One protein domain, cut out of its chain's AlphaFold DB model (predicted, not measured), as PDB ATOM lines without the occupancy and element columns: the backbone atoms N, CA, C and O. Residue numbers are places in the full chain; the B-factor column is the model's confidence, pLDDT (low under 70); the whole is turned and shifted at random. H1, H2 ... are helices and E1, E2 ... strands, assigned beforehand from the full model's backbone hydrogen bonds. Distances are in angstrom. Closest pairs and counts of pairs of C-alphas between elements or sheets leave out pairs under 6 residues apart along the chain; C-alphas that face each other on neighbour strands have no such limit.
ATOM      1  N   THR A 306      28.788 -43.355  12.589       57.16
ATOM      2  CA  THR A 306      28.066 -44.629  12.694       57.16
ATOM      3  C   THR A 306      26.550 -44.415  12.746       57.16
ATOM      4  O   THR A 306      26.060 -43.414  13.272       57.16
ATOM      5  N   ALA A 307      25.785 -45.372  12.209       55.25
ATOM      6  CA  ALA A 307      24.325 -45.282  12.183       55.25
ATOM      7  C   ALA A 307      23.714 -45.224  13.587       55.25
ATOM      8  O   ALA A 307      24.091 -45.962  14.502       55.25
ATOM      9  N   LYS A 308      22.711 -44.362  13.736       64.94
ATOM     10  CA  LYS A 308      22.095 -44.035  15.018       64.94
ATOM     11  C   LYS A 308      20.957 -45.007  15.319       64.94
ATOM     12  O   LYS A 308      20.093 -45.268  14.483       64.94
ATOM     13  N   GLY A 309      20.895 -45.513  16.549       67.62
ATOM     14  CA  GLY A 309      19.695 -46.209  17.023       67.62
ATOM     15  C   GLY A 309      18.489 -45.261  17.027       67.62
ATOM     16  O   GLY A 309      18.655 -44.063  17.239       67.62
ATOM     17  N   ALA A 310      17.266 -45.771  16.848       66.50
ATOM     18  CA  ALA A 310      16.059 -44.928  16.811       66.50
ATOM     19  C   ALA A 310      15.894 -44.056  18.077       66.50
ATOM     20  O   ALA A 310      15.504 -42.893  17.988       66.50
ATOM     21  N   THR A 311      16.271 -44.583  19.248       72.62
ATOM     22  CA  THR A 311      16.329 -43.833  20.514       72.62
ATOM     23  C   THR A 311      17.357 -42.699  20.481       72.62
ATOM     24  O   THR A 311      17.084 -41.626  21.009       72.62
ATOM     25  N   GLN A 312      18.512 -42.910  19.835       71.94
ATOM     26  CA  GLN A 312      19.560 -41.896  19.702       71.94
ATOM     27  C   GLN A 312      19.153 -40.808  18.708       71.94
ATOM     28  O   GLN A 312      19.226 -39.641  19.061       71.94
ATOM     29  N   LEU A 313      18.633 -41.161  17.520       75.88
ATOM     30  CA  LEU A 313      18.102 -40.158  16.587       75.88
ATOM     31  C   LEU A 313      17.027 -39.302  17.273       75.88
ATOM     32  O   LEU A 313      17.058 -38.082  17.167       75.88
ATOM     33  N   ARG A 314      16.108 -39.924  18.025       78.62
ATOM     34  CA  ARG A 314      15.076 -39.194  18.770       78.62
ATOM     35  C   ARG A 314      15.662 -38.269  19.841       78.62
ATOM     36  O   ARG A 314      15.126 -37.186  20.039       78.62
ATOM     37  N   HIS A 315      16.733 -38.672  20.524       76.25
ATOM     38  CA  HIS A 315      17.426 -37.820  21.490       76.25
ATOM     39  C   HIS A 315      18.127 -36.635  20.807       76.25
ATOM     40  O   HIS A 315      17.956 -35.495  21.233       76.25
ATOM     41  N   ASP A 316      18.846 -36.889  19.714       72.44
ATOM     42  CA  ASP A 316      19.569 -35.870  18.951       72.44
ATOM     43  C   ASP A 316      18.609 -34.841  18.326       72.44
ATOM     44  O   ASP A 316      18.854 -33.640  18.402       72.44
ATOM     45  N   VAL A 317      17.483 -35.297  17.760       77.56
ATOM     46  CA  VAL A 317      16.436 -34.413  17.220       77.56
ATOM     47  C   VAL A 317      15.832 -33.548  18.322       77.56
ATOM     48  O   VAL A 317      15.624 -32.364  18.091       77.56
ATOM     49  N   LEU A 318      15.616 -34.080  19.532       77.75
ATOM     50  CA  LEU A 318      15.142 -33.275  20.665       77.75
ATOM     51  C   LEU A 318      16.167 -32.206  21.094       77.75
ATOM     52  O   LEU A 318      15.767 -31.075  21.341       77.75
ATOM     53  N   GLN A 319      17.476 -32.500  21.092       72.50
ATOM     54  CA  GLN A 319      18.509 -31.483  21.371       72.50
ATOM     55  C   GLN A 319      18.578 -30.363  20.314       72.50
ATOM     56  O   GLN A 319      19.030 -29.254  20.613       72.50
ATOM     57  N   VAL A 320      18.164 -30.639  19.072       66.50
ATOM     58  CA  VAL A 320      18.050 -29.620  18.016       66.50
ATOM     59  C   VAL A 320      16.703 -28.891  18.090       66.50
ATOM     60  O   VAL A 320      16.674 -27.683  17.868       66.50
ATOM     61  N   ALA A 321      15.616 -29.581  18.449       65.31
ATOM     62  CA  ALA A 321      14.256 -29.042  18.499       65.31
ATOM     63  C   ALA A 321      14.107 -27.838  19.442       65.31
ATOM     64  O   ALA A 321      13.404 -26.897  19.089       65.31
ATOM     65  N   ASP A 322      14.848 -27.796  20.556       61.28
ATOM     66  CA  ASP A 322      14.923 -26.631  21.460       61.28
ATOM     67  C   ASP A 322      15.433 -25.337  20.771       61.28
ATOM     68  O   ASP A 322      15.368 -24.249  21.345       61.28
ATOM     69  N   ARG A 323      15.963 -25.437  19.542       61.91
ATOM     70  CA  ARG A 323      16.442 -24.320  18.704       61.91
ATOM     71  C   ARG A 323      15.564 -24.060  17.474       61.91
ATOM     72  O   ARG A 323      15.896 -23.180  16.678       61.91
ATOM     73  N   LEU A 324      14.489 -24.826  17.286       67.19
ATOM     74  CA  LEU A 324      13.565 -24.712  16.157       67.19
ATOM     75  C   LEU A 324      12.294 -23.972  16.587       67.19
ATOM     76  O   LEU A 324      11.824 -24.103  17.712       67.19
ATOM     77  N   TYR A 325      11.727 -23.193  15.670       72.75
ATOM     78  CA  TYR A 325      10.504 -22.409  15.892       72.75
ATOM     79  C   TYR A 325       9.278 -22.989  15.163       72.75
ATOM     80  O   TYR A 325       8.299 -22.281  14.945       72.75
ATOM     81  N   PHE A 326       9.351 -24.266  14.779       76.62
ATOM     82  CA  PHE A 326       8.331 -25.036  14.063       76.62
ATOM     83  C   PHE A 326       8.299 -26.480  14.602       76.62
ATOM     84  O   PHE A 326       9.236 -26.916  15.277       76.62
ATOM     85  N   ALA A 327       7.224 -27.226  14.339       81.31
ATOM     86  CA  ALA A 327       7.060 -28.586  14.856       81.31
ATOM     87  C   ALA A 327       7.939 -29.623  14.124       81.31
ATOM     88  O   ALA A 327       7.933 -29.695  12.902       81.31
ATOM     89  N   THR A 328       8.636 -30.493  14.863       84.19
ATOM     90  CA  THR A 328       9.382 -31.623  14.272       84.19
ATOM     91  C   THR A 328       8.598 -32.926  14.318       84.19
ATOM     92  O   THR A 328       7.842 -33.196  15.263       84.19
ATOM     93  N   PHE A 329       8.806 -33.763  13.306       88.62
ATOM     94  CA  PHE A 329       8.154 -35.056  13.154       88.62
ATOM     95  C   PHE A 329       9.201 -36.174  13.062       88.62
ATOM     96  O   PHE A 329      10.387 -35.959  12.825       88.62
ATOM     97  N   LEU A 330       8.770 -37.409  13.311       87.75
ATOM     98  CA  LEU A 330       9.548 -38.605  12.991       87.75
ATOM     99  C   LEU A 330       8.633 -39.676  12.382       87.75
ATOM    100  O   LEU A 330       7.472 -39.795  12.794       87.75
ATOM    101  N   PRO A 331       9.134 -40.475  11.422       87.31
ATOM    102  CA  PRO A 331       8.385 -41.593  10.868       87.31
ATOM    103  C   PRO A 331       8.214 -42.681  11.934       87.31
ATOM    104  O   PRO A 331       9.187 -43.196  12.489       87.31
ATOM    105  N   THR A 332       6.965 -43.038  12.231       81.81
ATOM    106  CA  THR A 332       6.645 -44.129  13.170       81.81
ATOM    107  C   THR A 332       6.829 -45.512  12.548       81.81
ATOM    108  O   THR A 332       7.039 -46.481  13.277       81.81
ATOM    109  N   THR A 333       6.834 -45.602  11.215       76.50
ATOM    110  CA  THR A 333       7.222 -46.801  10.463       76.50
ATOM    111  C   THR A 333       8.141 -46.431   9.308       76.50
ATOM    112  O   THR A 333       7.836 -45.539   8.522       76.50
ATOM    113  N   LEU A 334       9.238 -47.169   9.178       77.81
ATOM    114  CA  LEU A 334      10.190 -47.082   8.073       77.81
ATOM    115  C   LEU A 334      10.253 -48.436   7.351       77.81
ATOM    116  O   LEU A 334       9.978 -49.461   7.985       77.81
ATOM    117  N   PRO A 335      10.677 -48.464   6.074       78.25
ATOM    118  CA  PRO A 335      11.182 -49.675   5.432       78.25
ATOM    119  C   PRO A 335      12.184 -50.413   6.342       78.25
ATOM    120  O   PRO A 335      13.057 -49.794   6.956       78.25
ATOM    121  N   VAL A 336      12.041 -51.734   6.476       71.50
ATOM    122  CA  VAL A 336      12.778 -52.555   7.462       71.50
ATOM    123  C   VAL A 336      14.288 -52.595   7.187       71.50
ATOM    124  O   VAL A 336      15.104 -52.720   8.102       71.50
ATOM    125  N   GLU A 337      14.647 -52.434   5.918       75.44
ATOM    126  CA  GLU A 337      15.991 -52.324   5.374       75.44
ATOM    127  C   GLU A 337      16.730 -51.043   5.800       75.44
ATOM    128  O   GLU A 337      17.960 -51.032   5.774       75.44
ATOM    129  N   LEU A 338      16.022 -49.992   6.235       80.75
ATOM    130  CA  LEU A 338      16.609 -48.700   6.598       80.75
ATOM    131  C   LEU A 338      17.002 -48.597   8.079       80.75
ATOM    132  O   LEU A 338      16.418 -49.228   8.969       80.75
ATOM    133  N   ALA A 339      17.984 -47.738   8.348       78.19
ATOM    134  CA  ALA A 339      18.322 -47.230   9.675       78.19
ATOM    135  C   ALA A 339      18.652 -45.723   9.620       78.19
ATOM    136  O   ALA A 339      19.078 -45.234   8.570       78.19
ATOM    137  N   PRO A 340      18.484 -44.976  10.730       80.88
ATOM    138  CA  PRO A 340      18.977 -43.605  10.839       80.88
ATOM    139  C   PRO A 340      20.486 -43.524  10.593       80.88
ATOM    140  O   PRO A 340      21.259 -44.207  11.266       80.88
ATOM    141  N   PHE A 341      20.913 -42.667   9.671       71.25
ATOM    142  CA  PHE A 341      22.328 -42.454   9.372       71.25
ATOM    143  C   PHE A 341      22.817 -41.131   9.962       71.25
ATOM    144  O   PHE A 341      23.612 -41.129  10.900       71.25
ATOM    145  N   SER A 342      22.281 -40.006   9.487       71.50
ATOM    146  CA  SER A 342      22.709 -38.672   9.912       71.50
ATOM    147  C   SER A 342      21.534 -37.754  10.256       71.50
ATOM    148  O   SER A 342      20.388 -37.971   9.861       71.50
ATOM    149  N   LEU A 343      21.856 -36.727  11.046       74.50
ATOM    150  CA  LEU A 343      20.983 -35.609  11.383       74.50
ATOM    151  C   LEU A 343      21.713 -34.335  10.958       74.50
ATOM    152  O   LEU A 343      22.710 -33.971  11.579       74.50
ATOM    153  N   GLY A 344      21.240 -33.690   9.897       66.25
ATOM    154  CA  GLY A 344      21.691 -32.364   9.490       66.25
ATOM    155  C   GLY A 344      20.765 -31.289  10.052       66.25
ATOM    156  O   GLY A 344      19.551 -31.474  10.083       66.25
ATOM    157  N   TYR A 345      21.321 -30.147  10.457       67.19
ATOM    158  CA  TYR A 345      20.542 -28.936  10.706       67.19
ATOM    159  C   TYR A 345      21.176 -27.748   9.983       67.19
ATOM    160  O   TYR A 345      22.219 -27.231  10.388       67.19
ATOM    161  N   TYR A 346      20.541 -27.322   8.894       59.31
ATOM    162  CA  TYR A 346      20.969 -26.184   8.096       59.31
ATOM    163  C   TYR A 346      20.307 -24.907   8.626       59.31
ATOM    164  O   TYR A 346      19.215 -24.511   8.206       59.31
ATOM    165  N   GLN A 347      20.996 -24.267   9.577       49.81
ATOM    166  CA  GLN A 347      20.525 -23.071  10.288       49.81
ATOM    167  C   GLN A 347      19.998 -21.946   9.367       49.81
ATOM    168  O   GLN A 347      18.947 -21.395   9.691       49.81
ATOM    169  N   PRO A 348      20.630 -21.617   8.214       47.56
ATOM    170  CA  PRO A 348      20.194 -20.502   7.362       47.56
ATOM    171  C   PRO A 348      18.772 -20.614   6.796       47.56
ATOM    172  O   PRO A 348      18.140 -19.587   6.562       47.56
ATOM    173  N   ALA A 349      18.264 -21.832   6.581       46.69
ATOM    174  CA  ALA A 349      16.888 -22.074   6.131       46.69
ATOM    175  C   ALA A 349      15.967 -22.582   7.257       46.69
ATOM    176  O   ALA A 349      14.815 -22.918   6.996       46.69
ATOM    177  N   ALA A 350      16.489 -22.694   8.486       63.62
ATOM    178  CA  ALA A 350      15.887 -23.461   9.575       63.62
ATOM    179  C   ALA A 350      15.441 -24.872   9.123       63.62
ATOM    180  O   ALA A 350      14.370 -25.339   9.493       63.62
ATOM    181  N   GLN A 351      16.252 -25.546   8.297       75.62
ATOM    182  CA  GLN A 351      15.909 -26.844   7.710       75.62
ATOM    183  C   GLN A 351      16.587 -27.986   8.474       75.62
ATOM    184  O   GLN A 351      17.813 -28.029   8.597       75.62
ATOM    185  N   LEU A 352      15.785 -28.925   8.965       77.81
ATOM    186  CA  LEU A 352      16.219 -30.195   9.534       77.81
ATOM    187  C   LEU A 352      16.270 -31.258   8.428       77.81
ATOM    188  O   LEU A 352      15.326 -31.384   7.651       77.81
ATOM    189  N   THR A 353      17.343 -32.045   8.383       79.69
ATOM    190  CA  THR A 353      17.522 -33.132   7.410       79.69
ATOM    191  C   THR A 353      17.755 -34.444   8.145       79.69
ATOM    192  O   THR A 353      18.747 -34.602   8.859       79.69
ATOM    193  N   LEU A 354      16.850 -35.398   7.950       83.50
ATOM    194  CA  LEU A 354      16.923 -36.753   8.482       83.50
ATOM    195  C   LEU A 354      17.282 -37.701   7.332       83.50
ATOM    196  O   LEU A 354      16.441 -37.976   6.473       83.50
ATOM    197  N   THR A 355      18.515 -38.205   7.313       82.19
ATOM    198  CA  THR A 355      18.955 -39.175   6.299       82.19
ATOM    199  C   THR A 355      18.894 -40.586   6.865       82.19
ATOM    200  O   THR A 355      19.495 -40.893   7.900       82.19
ATOM    201  N   TYR A 356      18.204 -41.462   6.146       84.00
ATOM    202  CA  TYR A 356      18.115 -42.890   6.411       84.00
ATOM    203  C   TYR A 356      18.849 -43.650   5.303       84.00
ATOM    204  O   TYR A 356      18.715 -43.334   4.121       84.00
ATOM    205  N   MET A 357      19.636 -44.650   5.698       78.62
ATOM    206  CA  MET A 357      20.510 -45.426   4.814       78.62
ATOM    207  C   MET A 357      20.198 -46.925   4.937       78.62
ATOM    208  O   MET A 357      19.801 -47.367   6.026       78.62
ATOM    209  N   PRO A 358      20.385 -47.732   3.874       78.69
ATOM    210  CA  PRO A 358      20.267 -49.181   3.963       78.69
ATOM    211  C   PRO A 358      21.237 -49.750   5.002       78.69
ATOM    212  O   PRO A 358      22.414 -49.386   5.045       78.69
ATOM    213  N   ARG A 359      20.771 -50.696   5.822       71.00
ATOM    214  CA  ARG A 359      21.569 -51.309   6.902       71.00
ATOM    215  C   ARG A 359      22.839 -52.011   6.416       71.00
ATOM    216  O   ARG A 359      23.759 -52.210   7.203       71.00
ATOM    217  N   SER A 360      22.888 -52.364   5.136       63.25
ATOM    218  CA  SER A 360      24.040 -52.931   4.435       63.25
ATOM    219  C   SER A 360      25.146 -51.924   4.098       63.25
ATOM    220  O   SER A 360      26.268 -52.356   3.858       63.25
ATOM    221  N   GLU A 361      24.862 -50.617   4.066       62.97
ATOM    222  CA  GLU A 361      25.826 -49.575   3.657       62.97
ATOM    223  C   GLU A 361      26.404 -48.758   4.821       62.97
ATOM    224  O   GLU A 361      27.370 -48.029   4.633       62.97
ATOM    225  N   ILE A 362      25.890 -48.934   6.043       58.50
ATOM    226  CA  ILE A 362      26.322 -48.206   7.255       58.50
ATOM    227  C   ILE A 362      27.850 -48.218   7.455       58.50
ATOM    228  O   ILE A 362      28.415 -47.252   7.961       58.50
ATOM    229  N   THR A 363      28.516 -49.318   7.097       49.56
ATOM    230  CA  THR A 363      29.965 -49.508   7.271       49.56
ATOM    231  C   THR A 363      30.803 -49.091   6.060       49.56
ATOM    232  O   THR A 363      32.018 -48.983   6.193       49.56
ATOM    233  N   GLN A 364      30.185 -48.875   4.893       52.09
ATOM    234  CA  GLN A 364      30.818 -48.382   3.663       52.09
ATOM    235  C   GLN A 364      29.776 -47.614   2.826       52.09
ATOM    236  O   GLN A 364      29.199 -48.197   1.902       52.09
ATOM    237  N   PRO A 365      29.507 -46.331   3.135       54.00
ATOM    238  CA  PRO A 365      28.503 -45.545   2.423       54.00
ATOM    239  C   PRO A 365      28.844 -45.387   0.936       54.00
ATOM    240  O   PRO A 365      29.879 -44.809   0.604       54.00
ATOM    241  N   LYS A 366      27.970 -45.847   0.030       51.94
ATOM    242  CA  LYS A 366      28.123 -45.630  -1.425       51.94
ATOM    243  C   LYS A 366      27.192 -44.549  -1.970       51.94
ATOM    244  O   LYS A 366      27.224 -44.256  -3.161       51.94
ATOM    245  N   GLY A 367      26.358 -43.962  -1.109       52.19
ATOM    246  CA  GLY A 367      25.389 -42.922  -1.467       52.19
ATOM    247  C   GLY A 367      24.169 -43.437  -2.239       52.19
ATOM    248  O   GLY A 367      23.321 -42.640  -2.633       52.19
ATOM    249  N   GLN A 368      24.059 -44.752  -2.441       55.47
ATOM    250  CA  GLN A 368      22.909 -45.387  -3.079       55.47
ATOM    251  C   GLN A 368      21.856 -45.750  -2.017       55.47
ATOM    252  O   GLN A 368      22.139 -45.806  -0.821       55.47
ATOM    253  N   GLY A 369      20.599 -45.930  -2.432       64.25
ATOM    254  CA  GLY A 369      19.532 -46.372  -1.524       64.25
ATOM    255  C   GLY A 369      19.102 -45.374  -0.436       64.25
ATOM    256  O   GLY A 369      18.427 -45.780   0.506       64.25
ATOM    257  N   LEU A 370      19.484 -44.094  -0.510       75.44
ATOM    258  CA  LEU A 370      19.146 -43.110   0.527       75.44
ATOM    259  C   LEU A 370      17.658 -42.729   0.520       75.44
ATOM    260  O   LEU A 370      17.060 -42.512  -0.537       75.44
ATOM    261  N   LEU A 371      17.085 -42.559   1.714       83.81
ATOM    262  CA  LEU A 371      15.801 -41.892   1.936       83.81
ATOM    263  C   LEU A 371      16.045 -40.658   2.805       83.81
ATOM    264  O   LEU A 371      16.569 -40.770   3.915       83.81
ATOM    265  N   ASN A 372      15.652 -39.485   2.312       84.62
ATOM    266  CA  ASN A 372      15.798 -38.220   3.030       84.62
ATOM    267  C   ASN A 372      14.428 -37.660   3.418       84.62
ATOM    268  O   ASN A 372      13.499 -37.665   2.607       84.62
ATOM    269  N   ILE A 373      14.325 -37.149   4.644       88.44
ATOM    270  CA  ILE A 373      13.191 -36.351   5.117       88.44
ATOM    271  C   ILE A 373      13.717 -34.959   5.470       88.44
ATOM    272  O   ILE A 373      14.591 -34.829   6.326       88.44
ATOM    273  N   TYR A 374      13.191 -33.935   4.805       86.50
ATOM    274  CA  TYR A 374      13.508 -32.528   5.053       86.50
ATOM    275  C   TYR A 374      12.332 -31.862   5.761       86.50
ATOM    276  O   TYR A 374      11.224 -31.889   5.227       86.50
ATOM    277  N   GLU A 375      12.561 -31.240   6.915       88.12
ATOM    278  CA  GLU A 375      11.549 -30.505   7.685       88.12
ATOM    279  C   GLU A 375      11.973 -29.040   7.820       88.12
ATOM    280  O   GLU A 375      13.112 -28.750   8.178       88.12
ATOM    281  N   GLN A 376      11.081 -28.108   7.501       83.75
ATOM    282  CA  GLN A 376      11.354 -26.666   7.522       83.75
ATOM    283  C   GLN A 376      10.039 -25.890   7.706       83.75
ATOM    284  O   GLN A 376       8.980 -26.434   7.384       83.75
ATOM    285  N   PRO A 377      10.049 -24.630   8.173       80.12
ATOM    286  CA  PRO A 377       8.832 -23.816   8.223       80.12
ATOM    287  C   PRO A 377       8.206 -23.652   6.826       80.12
ATOM    288  O   PRO A 377       8.901 -23.676   5.807       80.12
ATOM    289  N   VAL A 378       6.885 -23.462   6.752       75.75
ATOM    290  CA  VAL A 378       6.180 -23.245   5.473       75.75
ATOM    291  C   VAL A 378       6.628 -21.934   4.810       75.75
ATOM    292  O   VAL A 378       6.197 -20.840   5.176       75.75
ATOM    293  N   VAL A 379       7.470 -22.051   3.779       71.31
ATOM    294  CA  VAL A 379       7.896 -20.936   2.922       71.31
ATOM    295  C   VAL A 379       6.923 -20.786   1.750       71.31
ATOM    296  O   VAL A 379       6.819 -21.670   0.898       71.31
ATOM    297  N   SER A 380       6.237 -19.641   1.669       55.62
ATOM    298  CA  SER A 380       5.167 -19.390   0.686       55.62
ATOM    299  C   SER A 380       5.580 -19.594  -0.776       55.62
ATOM    300  O   SER A 380       4.774 -20.078  -1.567       55.62
ATOM    301  N   ASN A 381       6.816 -19.250  -1.151       56.12
ATOM    302  CA  ASN A 381       7.285 -19.411  -2.532       56.12
ATOM    303  C   ASN A 381       7.520 -20.889  -2.872       56.12
ATOM    304  O   ASN A 381       7.051 -21.359  -3.904       56.12
ATOM    305  N   THR A 382       8.153 -21.648  -1.977       59.16
ATOM    306  CA  THR A 382       8.356 -23.092  -2.155       59.16
ATOM    307  C   THR A 382       7.022 -23.838  -2.204       59.16
ATOM    308  O   THR A 382       6.830 -24.679  -3.078       59.16
ATOM    309  N   LEU A 383       6.062 -23.481  -1.341       68.75
ATOM    310  CA  LEU A 383       4.712 -24.051  -1.375       68.75
ATOM    311  C   LEU A 383       4.008 -23.781  -2.720       68.75
ATOM    312  O   LEU A 383       3.431 -24.704  -3.291       68.75
ATOM    313  N   LYS A 384       4.115 -22.561  -3.271       66.88
ATOM    314  CA  LYS A 384       3.599 -22.233  -4.614       66.88
ATOM    315  C   LYS A 384       4.257 -23.072  -5.716       66.88
ATOM    316  O   LYS A 384       3.542 -23.600  -6.560       66.88
ATOM    317  N   MET A 385       5.581 -23.253  -5.687       63.03
ATOM    318  CA  MET A 385       6.297 -24.076  -6.677       63.03
ATOM    319  C   MET A 385       5.808 -25.533  -6.681       63.03
ATOM    320  O   MET A 385       5.607 -26.114  -7.746       63.03
ATOM    321  N   TRP A 386       5.564 -26.123  -5.505       69.62
ATOM    322  CA  TRP A 386       4.958 -27.457  -5.408       69.62
ATOM    323  C   TRP A 386       3.502 -27.473  -5.900       69.62
ATOM    324  O   TRP A 386       3.110 -28.398  -6.603       69.62
ATOM    325  N   GLN A 387       2.713 -26.439  -5.598       73.44
ATOM    326  CA  GLN A 387       1.327 -26.318  -6.071       73.44
ATOM    327  C   GLN A 387       1.202 -26.127  -7.591       73.44
ATOM    328  O   GLN A 387       0.167 -26.474  -8.155       73.44
ATOM    329  N   GLN A 388       2.230 -25.587  -8.250       61.75
ATOM    330  CA  GLN A 388       2.271 -25.375  -9.702       61.75
ATOM    331  C   GLN A 388       2.823 -26.585 -10.474       61.75
ATOM    332  O   GLN A 388       2.374 -26.841 -11.589       61.75
ATOM    333  N   SER A 389       3.771 -27.329  -9.891       54.84
ATOM    334  CA  SER A 389       4.617 -28.287 -10.627       54.84
ATOM    335  C   SER A 389       4.625 -29.717 -10.061       54.84
ATOM    336  O   SER A 389       5.511 -30.506 -10.399       54.84
ATOM    337  N   ALA A 390       3.674 -30.068  -9.190       68.50
ATOM    338  CA  ALA A 390       3.524 -31.411  -8.626       68.50
ATOM    339  C   ALA A 390       2.044 -31.819  -8.484       68.50
ATOM    340  O   ALA A 390       1.152 -30.981  -8.361       68.50
ATOM    341  N   ILE A 391       1.782 -33.128  -8.504       79.31
ATOM    342  CA  ILE A 391       0.438 -33.716  -8.517       79.31
ATOM    343  C   ILE A 391      -0.168 -33.650  -7.103       79.31
ATOM    344  O   ILE A 391       0.425 -34.226  -6.188       79.31
ATOM    345  N   PRO A 392      -1.336 -33.013  -6.888       81.50
ATOM    346  CA  PRO A 392      -2.019 -33.043  -5.596       81.50
ATOM    347  C   PRO A 392      -2.490 -34.458  -5.239       81.50
ATOM    348  O   PRO A 392      -3.088 -35.147  -6.066       81.50
ATOM    349  N   ILE A 393      -2.244 -34.880  -3.999       82.19
ATOM    350  CA  ILE A 393      -2.553 -36.220  -3.480       82.19
ATOM    351  C   ILE A 393      -3.034 -36.165  -2.021       82.19
ATOM    352  O   ILE A 393      -2.819 -35.177  -1.319       82.19
ATOM    353  N   ASP A 394      -3.661 -37.248  -1.553       81.50
ATOM    354  CA  ASP A 394      -3.976 -37.468  -0.137       81.50
ATOM    355  C   ASP A 394      -2.995 -38.491   0.465       81.50
ATOM    356  O   ASP A 394      -2.809 -39.582  -0.078       81.50
ATOM    357  N   VAL A 395      -2.367 -38.139   1.590       81.75
ATOM    358  CA  VAL A 395      -1.431 -38.983   2.345       81.75
ATOM    359  C   VAL A 395      -1.975 -39.238   3.752       81.75
ATOM    360  O   VAL A 395      -1.522 -38.668   4.746       81.75
ATOM    361  N   GLY A 396      -2.970 -40.122   3.838       71.00
ATOM    362  CA  GLY A 396      -3.539 -40.569   5.113       71.00
ATOM    363  C   GLY A 396      -4.511 -39.567   5.741       71.00
ATOM    364  O   GLY A 396      -4.413 -39.286   6.935       71.00
ATOM    365  N   SER A 397      -5.452 -39.046   4.948       71.94
ATOM    366  CA  SER A 397      -6.347 -37.923   5.284       71.94
ATOM    367  C   SER A 397      -5.601 -36.593   5.469       71.94
ATOM    368  O   SER A 397      -5.935 -35.801   6.353       71.94
ATOM    369  N   ARG A 398      -4.564 -36.349   4.655       80.31
ATOM    370  CA  ARG A 398      -3.727 -35.133   4.689       80.31
ATOM    371  C   ARG A 398      -3.422 -34.656   3.263       80.31
ATOM    372  O   ARG A 398      -2.972 -35.475   2.464       80.31
ATOM    373  N   PRO A 399      -3.597 -33.364   2.930       79.06
ATOM    374  CA  PRO A 399      -3.231 -32.849   1.614       79.06
ATOM    375  C   PRO A 399      -1.708 -32.843   1.432       79.06
ATOM    376  O   PRO A 399      -0.968 -32.371   2.301       79.06
ATOM    377  N   GLY A 400      -1.252 -33.337   0.285       84.50
ATOM    378  CA  GLY A 400       0.152 -33.353  -0.109       84.50
ATOM    379  C   GLY A 400       0.343 -33.220  -1.616       84.50
ATOM    380  O   GLY A 400      -0.618 -33.129  -2.381       84.50
ATOM    381  N   TRP A 401       1.604 -33.230  -2.039       87.75
ATOM    382  CA  TRP A 401       2.006 -33.113  -3.439       87.75
ATOM    383  C   TRP A 401       3.066 -34.159  -3.794       87.75
ATOM    384  O   TRP A 401       4.019 -34.360  -3.044       87.75
ATOM    385  N   LEU A 402       2.907 -34.806  -4.949       80.00
ATOM    386  CA  LEU A 402       3.805 -35.827  -5.485       80.00
ATOM    387  C   LEU A 402       4.502 -35.326  -6.750       80.00
ATOM    388  O   LEU A 402       3.849 -34.901  -7.704       80.00
ATOM    389  N   ARG A 403       5.829 -35.455  -6.793       76.19
ATOM    390  CA  ARG A 403       6.643 -35.233  -7.991       76.19
ATOM    391  C   ARG A 403       7.366 -36.527  -8.379       76.19
ATOM    392  O   ARG A 403       7.846 -37.248  -7.507       76.19
ATOM    393  N   GLN A 404       7.419 -36.813  -9.678       68.88
ATOM    394  CA  GLN A 404       8.118 -37.948 -10.300       68.88
ATOM    395  C   GLN A 404       8.848 -37.422 -11.546       68.88
ATOM    396  O   GLN A 404       8.309 -36.538 -12.214       68.88
ATOM    397  N   SER A 405      10.057 -37.912 -11.850       53.03
ATOM    398  CA  SER A 405      10.887 -37.317 -12.916       53.03
ATOM    399  C   SER A 405      10.676 -37.923 -14.316       53.03
ATOM    400  O   SER A 405      10.480 -37.168 -15.262       53.03
ATOM    401  N   SER A 406      10.681 -39.255 -14.466       47.62
ATOM    402  CA  SER A 406      10.269 -40.000 -15.679       47.62
ATOM    403  C   SER A 406      10.289 -41.527 -15.431       47.62
ATOM    404  O   SER A 406      10.560 -41.964 -14.312       47.62
ATOM    405  N   ARG A 407       9.989 -42.346 -16.455       44.69
ATOM    406  CA  ARG A 407      10.210 -43.808 -16.476       44.69
ATOM    407  C   ARG A 407      10.850 -44.253 -17.792       44.69
ATOM    408  O   ARG A 407      10.571 -43.657 -18.832       44.69
ATOM    409  N   SER A 414      13.370 -42.558 -12.027       49.16
ATOM    410  CA  SER A 414      14.161 -41.812 -11.045       49.16
ATOM    411  C   SER A 414      13.336 -40.858 -10.177       49.16
ATOM    412  O   SER A 414      12.295 -40.347 -10.601       49.16
ATOM    413  N   ASP A 415      13.873 -40.566  -8.992       57.09
ATOM    414  CA  ASP A 415      13.492 -39.491  -8.066       57.09
ATOM    415  C   ASP A 415      11.984 -39.239  -7.920       57.09
ATOM    416  O   ASP A 415      11.371 -38.423  -8.619       57.09
ATOM    417  N   ALA A 416      11.402 -39.919  -6.931       65.50
ATOM    418  CA  ALA A 416      10.074 -39.617  -6.424       65.50
ATOM    419  C   ALA A 416      10.180 -38.809  -5.122       65.50
ATOM    420  O   ALA A 416      10.963 -39.139  -4.229       65.50
ATOM    421  N   ALA A 417       9.358 -37.766  -4.997       79.88
ATOM    422  CA  ALA A 417       9.318 -36.912  -3.815       79.88
ATOM    423  C   ALA A 417       7.876 -36.567  -3.418       79.88
ATOM    424  O   ALA A 417       7.066 -36.163  -4.255       79.88
ATOM    425  N   VAL A 418       7.574 -36.715  -2.127       84.75
ATOM    426  CA  VAL A 418       6.273 -36.449  -1.499       84.75
ATOM    427  C   VAL A 418       6.431 -35.288  -0.523       84.75
ATOM    428  O   VAL A 418       7.222 -35.381   0.414       84.75
ATOM    429  N   MET A 419       5.670 -34.211  -0.710       88.44
ATOM    430  CA  MET A 419       5.641 -33.055   0.191       88.44
ATOM    431  C   MET A 419       4.303 -32.962   0.932       88.44
ATOM    432  O   MET A 419       3.239 -33.143   0.339       88.44
ATOM    433  N   LEU A 420       4.369 -32.669   2.231       88.06
ATOM    434  CA  LEU A 420       3.242 -32.451   3.134       88.06
ATOM    435  C   LEU A 420       3.394 -31.129   3.884       88.06
ATOM    436  O   LEU A 420       4.506 -30.719   4.216       88.06
ATOM    437  N   VAL A 421       2.265 -30.523   4.247       84.00
ATOM    438  CA  VAL A 421       2.221 -29.465   5.264       84.00
ATOM    439  C   VAL A 421       1.593 -30.040   6.530       84.00
ATOM    440  O   VAL A 421       0.424 -30.424   6.540       84.00
ATOM    441  N   LEU A 422       2.385 -30.122   7.599       82.38
ATOM    442  CA  LEU A 422       1.992 -30.618   8.912       82.38
ATOM    443  C   LEU A 422       2.083 -29.456   9.912       82.38
ATOM    444  O   LEU A 422       3.169 -28.987  10.239       82.38
ATOM    445  N   SER A 423       0.931 -28.973  10.383       79.75
ATOM    446  CA  SER A 423       0.820 -27.729  11.166       79.75
ATOM    447  C   SER A 423       1.400 -26.512  10.419       79.75
ATOM    448  O   SER A 423       0.787 -26.029   9.471       79.75
ATOM    449  N   ASP A 424       2.561 -26.017  10.842       77.00
ATOM    450  CA  ASP A 424       3.323 -24.890  10.289       77.00
ATOM    451  C   ASP A 424       4.599 -25.336   9.548       77.00
ATOM    452  O   ASP A 424       5.393 -24.506   9.096       77.00
ATOM    453  N   THR A 425       4.787 -26.650   9.417       82.94
ATOM    454  CA  THR A 425       6.010 -27.289   8.933       82.94
ATOM    455  C   THR A 425       5.764 -27.958   7.588       82.94
ATOM    456  O   THR A 425       4.845 -28.757   7.421       82.94
ATOM    457  N   MET A 426       6.607 -27.643   6.613       86.44
ATOM    458  CA  MET A 426       6.653 -28.288   5.310       86.44
ATOM    459  C   MET A 426       7.644 -29.453   5.377       86.44
ATOM    460  O   MET A 426       8.847 -29.240   5.537       86.44
ATOM    461  N   VAL A 427       7.140 -30.682   5.254       88.81
ATOM    462  CA  VAL A 427       7.939 -31.912   5.308       88.81
ATOM    463  C   VAL A 427       8.015 -32.540   3.920       88.81
ATOM    464  O   VAL A 427       6.989 -32.753   3.283       88.81
ATOM    465  N   THR A 428       9.219 -32.838   3.434       88.88
ATOM    466  CA  THR A 428       9.450 -33.471   2.123       88.88
ATOM    467  C   THR A 428      10.198 -34.789   2.294       88.88
ATOM    468  O   THR A 428      11.324 -34.792   2.784       88.88
ATOM    469  N   VAL A 429       9.588 -35.895   1.868       88.62
ATOM    470  CA  VAL A 429      10.158 -37.252   1.872       88.62
ATOM    471  C   VAL A 429      10.558 -37.615   0.441       88.62
ATOM    472  O   VAL A 429       9.720 -37.558  -0.457       88.62
ATOM    473  N   THR A 430      11.822 -37.972   0.203       84.94
ATOM    474  CA  THR A 430      12.347 -38.225  -1.153       84.94
ATOM    475  C   THR A 430      13.350 -39.378  -1.201       84.94
ATOM    476  O   THR A 430      14.074 -39.627  -0.231       84.94
ATOM    477  N   SER A 431      13.397 -40.078  -2.337       79.00
ATOM    478  CA  SER A 431      14.423 -41.073  -2.656       79.00
ATOM    479  C   SER A 431      14.548 -41.305  -4.165       79.00
ATOM    480  O   SER A 431      13.557 -41.271  -4.896       79.00
ATOM    481  N   SER A 432      15.765 -41.640  -4.590       67.69
ATOM    482  CA  SER A 432      16.094 -42.157  -5.921       67.69
ATOM    483  C   SER A 432      15.876 -43.671  -6.069       67.69
ATOM    484  O   SER A 432      15.951 -44.190  -7.180       67.69
ATOM    485  N   ALA A 433      15.641 -44.390  -4.963       69.12
ATOM    486  CA  ALA A 433      15.702 -45.854  -4.899       69.12
ATOM    487  C   ALA A 433      14.455 -46.530  -4.295       69.12
ATOM    488  O   ALA A 433      14.270 -47.734  -4.476       69.12
ATOM    489  N   TYR A 434      13.602 -45.787  -3.583       74.69
ATOM    490  CA  TYR A 434      12.353 -46.310  -3.019       74.69
ATOM    491  C   TYR A 434      11.143 -45.963  -3.882       74.69
ATOM    492  O   TYR A 434      11.016 -44.851  -4.392       74.69
ATOM    493  N   SER A 435      10.222 -46.920  -4.011       76.25
ATOM    494  CA  SER A 435       8.979 -46.725  -4.758       76.25
ATOM    495  C   SER A 435       8.117 -45.616  -4.145       76.25
ATOM    496  O   SER A 435       8.152 -45.365  -2.938       76.25
ATOM    497  N   THR A 436       7.282 -44.979  -4.972       74.94
ATOM    498  CA  THR A 436       6.341 -43.953  -4.501       74.94
ATOM    499  C   THR A 436       5.462 -44.461  -3.353       74.94
ATOM    500  O   THR A 436       5.270 -43.727  -2.391       74.94
ATOM    501  N   ASP A 437       5.030 -45.723  -3.370       78.25
ATOM    502  CA  ASP A 437       4.216 -46.308  -2.295       78.25
ATOM    503  C   ASP A 437       4.981 -46.409  -0.960       78.25
ATOM    504  O   ASP A 437       4.418 -46.134   0.099       78.25
ATOM    505  N   GLN A 438       6.283 -46.726  -0.989       80.31
ATOM    506  CA  GLN A 438       7.140 -46.722   0.208       80.31
ATOM    507  C   GLN A 438       7.361 -45.300   0.752       80.31
ATOM    508  O   GLN A 438       7.382 -45.101   1.971       80.31
ATOM    509  N   LEU A 439       7.485 -44.300  -0.126       84.69
ATOM    510  CA  LEU A 439       7.600 -42.892   0.271       84.69
ATOM    511  C   LEU A 439       6.283 -42.358   0.851       84.69
ATOM    512  O   LEU A 439       6.303 -41.708   1.895       84.69
ATOM    513  N   LEU A 440       5.142 -42.699   0.243       83.75
ATOM    514  CA  LEU A 440       3.802 -42.381   0.747       83.75
ATOM    515  C   LEU A 440       3.545 -43.028   2.113       83.75
ATOM    516  O   LEU A 440       3.086 -42.348   3.028       83.75
ATOM    517  N   ALA A 441       3.897 -44.306   2.293       83.81
ATOM    518  CA  ALA A 441       3.790 -44.990   3.581       83.81
ATOM    519  C   ALA A 441       4.685 -44.348   4.657       83.81
ATOM    520  O   ALA A 441       4.254 -44.158   5.797       83.81
ATOM    521  N   THR A 442       5.907 -43.943   4.293       87.12
ATOM    522  CA  THR A 442       6.828 -43.249   5.207       87.12
ATOM    523  C   THR A 442       6.274 -41.879   5.612       87.12
ATOM    524  O   THR A 442       6.217 -41.574   6.804       87.12
ATOM    525  N   ALA A 443       5.784 -41.093   4.646       88.69
ATOM    526  CA  ALA A 443       5.176 -39.779   4.858       88.69
ATOM    527  C   ALA A 443       3.868 -39.845   5.676       88.69
ATOM    528  O   ALA A 443       3.643 -39.015   6.559       88.69
ATOM    529  N   ALA A 444       3.036 -40.868   5.460       87.06
ATOM    530  CA  ALA A 444       1.832 -41.118   6.255       87.06
ATOM    531  C   ALA A 444       2.151 -41.484   7.718       87.06
ATOM    532  O   ALA A 444       1.371 -41.174   8.618       87.06
ATOM    533  N   SER A 445       3.310 -42.103   7.976       89.50
ATOM    534  CA  SER A 445       3.731 -42.503   9.325       89.50
ATOM    535  C   SER A 445       4.287 -41.360  10.189       89.50
ATOM    536  O   SER A 445       4.567 -41.578  11.372       89.50
ATOM    537  N   LEU A 446       4.466 -40.157   9.625       90.56
ATOM    538  CA  LEU A 446       5.008 -38.990  10.327       90.56
ATOM    539  C   LEU A 446       4.101 -38.567  11.494       90.56
ATOM    540  O   LEU A 446       2.953 -38.139  11.293       90.56
ATOM    541  N   ALA A 447       4.655 -38.650  12.706       85.50
ATOM    542  CA  ALA A 447       4.032 -38.226  13.955       85.50
ATOM    543  C   ALA A 447       4.891 -37.157  14.661       85.50
ATOM    544  O   ALA A 447       6.120 -37.251  14.622       85.50
ATOM    545  N   PRO A 448       4.271 -36.152  15.308       84.50
ATOM    546  CA  PRO A 448       4.995 -35.059  15.952       84.50
ATOM    547  C   PRO A 448       5.732 -35.514  17.216       84.50
ATOM    548  O   PRO A 448       5.264 -36.385  17.958       84.50
ATOM    549  N   LEU A 449       6.856 -34.862  17.509       78.56
ATOM    550  CA  LEU A 449       7.496 -34.927  18.821       78.56
ATOM    551  C   LEU A 449       6.822 -33.938  19.802       78.56
ATOM    552  O   LEU A 449       6.377 -32.867  19.388       78.56
TER     553      LEU A 449
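AT A GLANCE: This is residues 306 to 407 and 414 to 449 of the 1109 residues of an uncharacterized protein of Chloroflexi bacterium (UniProt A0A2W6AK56). A twisted sheet of seven antiparallel strands forms a broad wall, with H1 and H3 over one face and H2 over the other, near the sheet's E5 end. A small two-stranded piece, E1 with E9, lies on the H1 and H3 side, with E1 in the space between these two helices. The printed part has 138 residues, with three named helices and nine named strands in the order H1 E1 E2 E3 E4 H2 E5 E6 E7 E8 H3 E9; the large sheet runs E2 E3 E4 E8 E7 E6 E5. The class is mixed, helices and strands, and the whole is compact, with a radius of gyration of the C-alphas of 14.4 A and spans of 40 by 40 by 27 A.

IN THESE COORDINATES: H1, residues 310 to 321, begins at C-alpha 310 at (16.059, -44.928, 16.811) and is 16.1 A long. E1, residues 329 to 331, follows. E2, residues 338 to 346, is 23.0 A long, and E3, residues 351 to 358, is 23.1 A long. E4, residues 371 to 377, measures 20.4 A and ends at C-alpha 377 at (8.832, -23.816, 8.223). H2, residues 380 to 389, spans 14.4 A, and E5, residues 391 to 394, spans 10.2 A. E6, residues 399 to 404, is 17.2 A long; E7, residues 416 to 422, is 19.5 A; and E8, residues 425 to 431, is 19.9 A. H3, residues 436 to 444, is 12.0 A long. E9, residues 446 to 448, spans 6.9 A, as does E1, and ends at C-alpha 448 at (4.995, -35.059, 15.952).

HOW THE PARTS SIT: In the seven-stranded sheet, E2 and E5 are the edge strands, and the strands' lines turn by 117 degrees from edge to edge. E2, E3 and E4 form a meander, each strand the antiparallel neighbour of the one before; N 344 and O 353 are 2.9 A apart, and N 354 and O 373 2.8 A. E4 and E8 are antiparallel neighbours, with N 374 and O 428 within hydrogen-bond range at 2.9 A. E7 and E8 form a hairpin, with N 420 and O 427 at 2.8 A. E7 and E6 have N 401 and O 419 at 2.9 A, and the hairpin of E5 and E6 has N 393 and O 400 at 2.9 A. H1 is on the sheet at a height of 9.7 A, over E2 and E3, and runs along the strands, at 11 degrees to E2 on the local plane; the closest C-alphas of H1 and E2 are those of Leu 313 and Pro 340, 6.8 A apart. H3 is on the same face as H1, at a height of 7.9 A; it is over E7, and only just not over E8, on which 2 of its 9 C-alphas fall. The closest C-alphas of H3 and E7 are those of Thr 436 and Ala 416, 6.0 A apart. H2 is on the opposite face at a height of 9.9 A, over E7 and E6, slantwise to the strands at 41 degrees to E7 on the local plane. With H1 and H3 on one face and H2 on the other, helices and sheet make three layers. E1 and E9 are antiparallel, with N 330 and O 447 at 3.0 A; the closest C-alphas of E1 and H3 are those of Pro 331 and Thr 442, 6.1 A apart. In H1, H2 and H3 every O i to N i+4 pair is within hydrogen-bond range.

THE WHOLE: The two C-alphas farthest apart are those of Asp 322 and Arg 407, at 41.9 A. Residues 408 to 413 are not printed, and C-alphas 407 and 414 are 7.0 A apart across this cut, which lies in the link from E6 to E7. Of the links that are printed whole, the one from E3 to E4, residues 359 to 370, is long. The mean pLDDT of the printed part is 73.5; 46 residues are under 70, among them 344 to 350, 360 to 369 and 380 to 386.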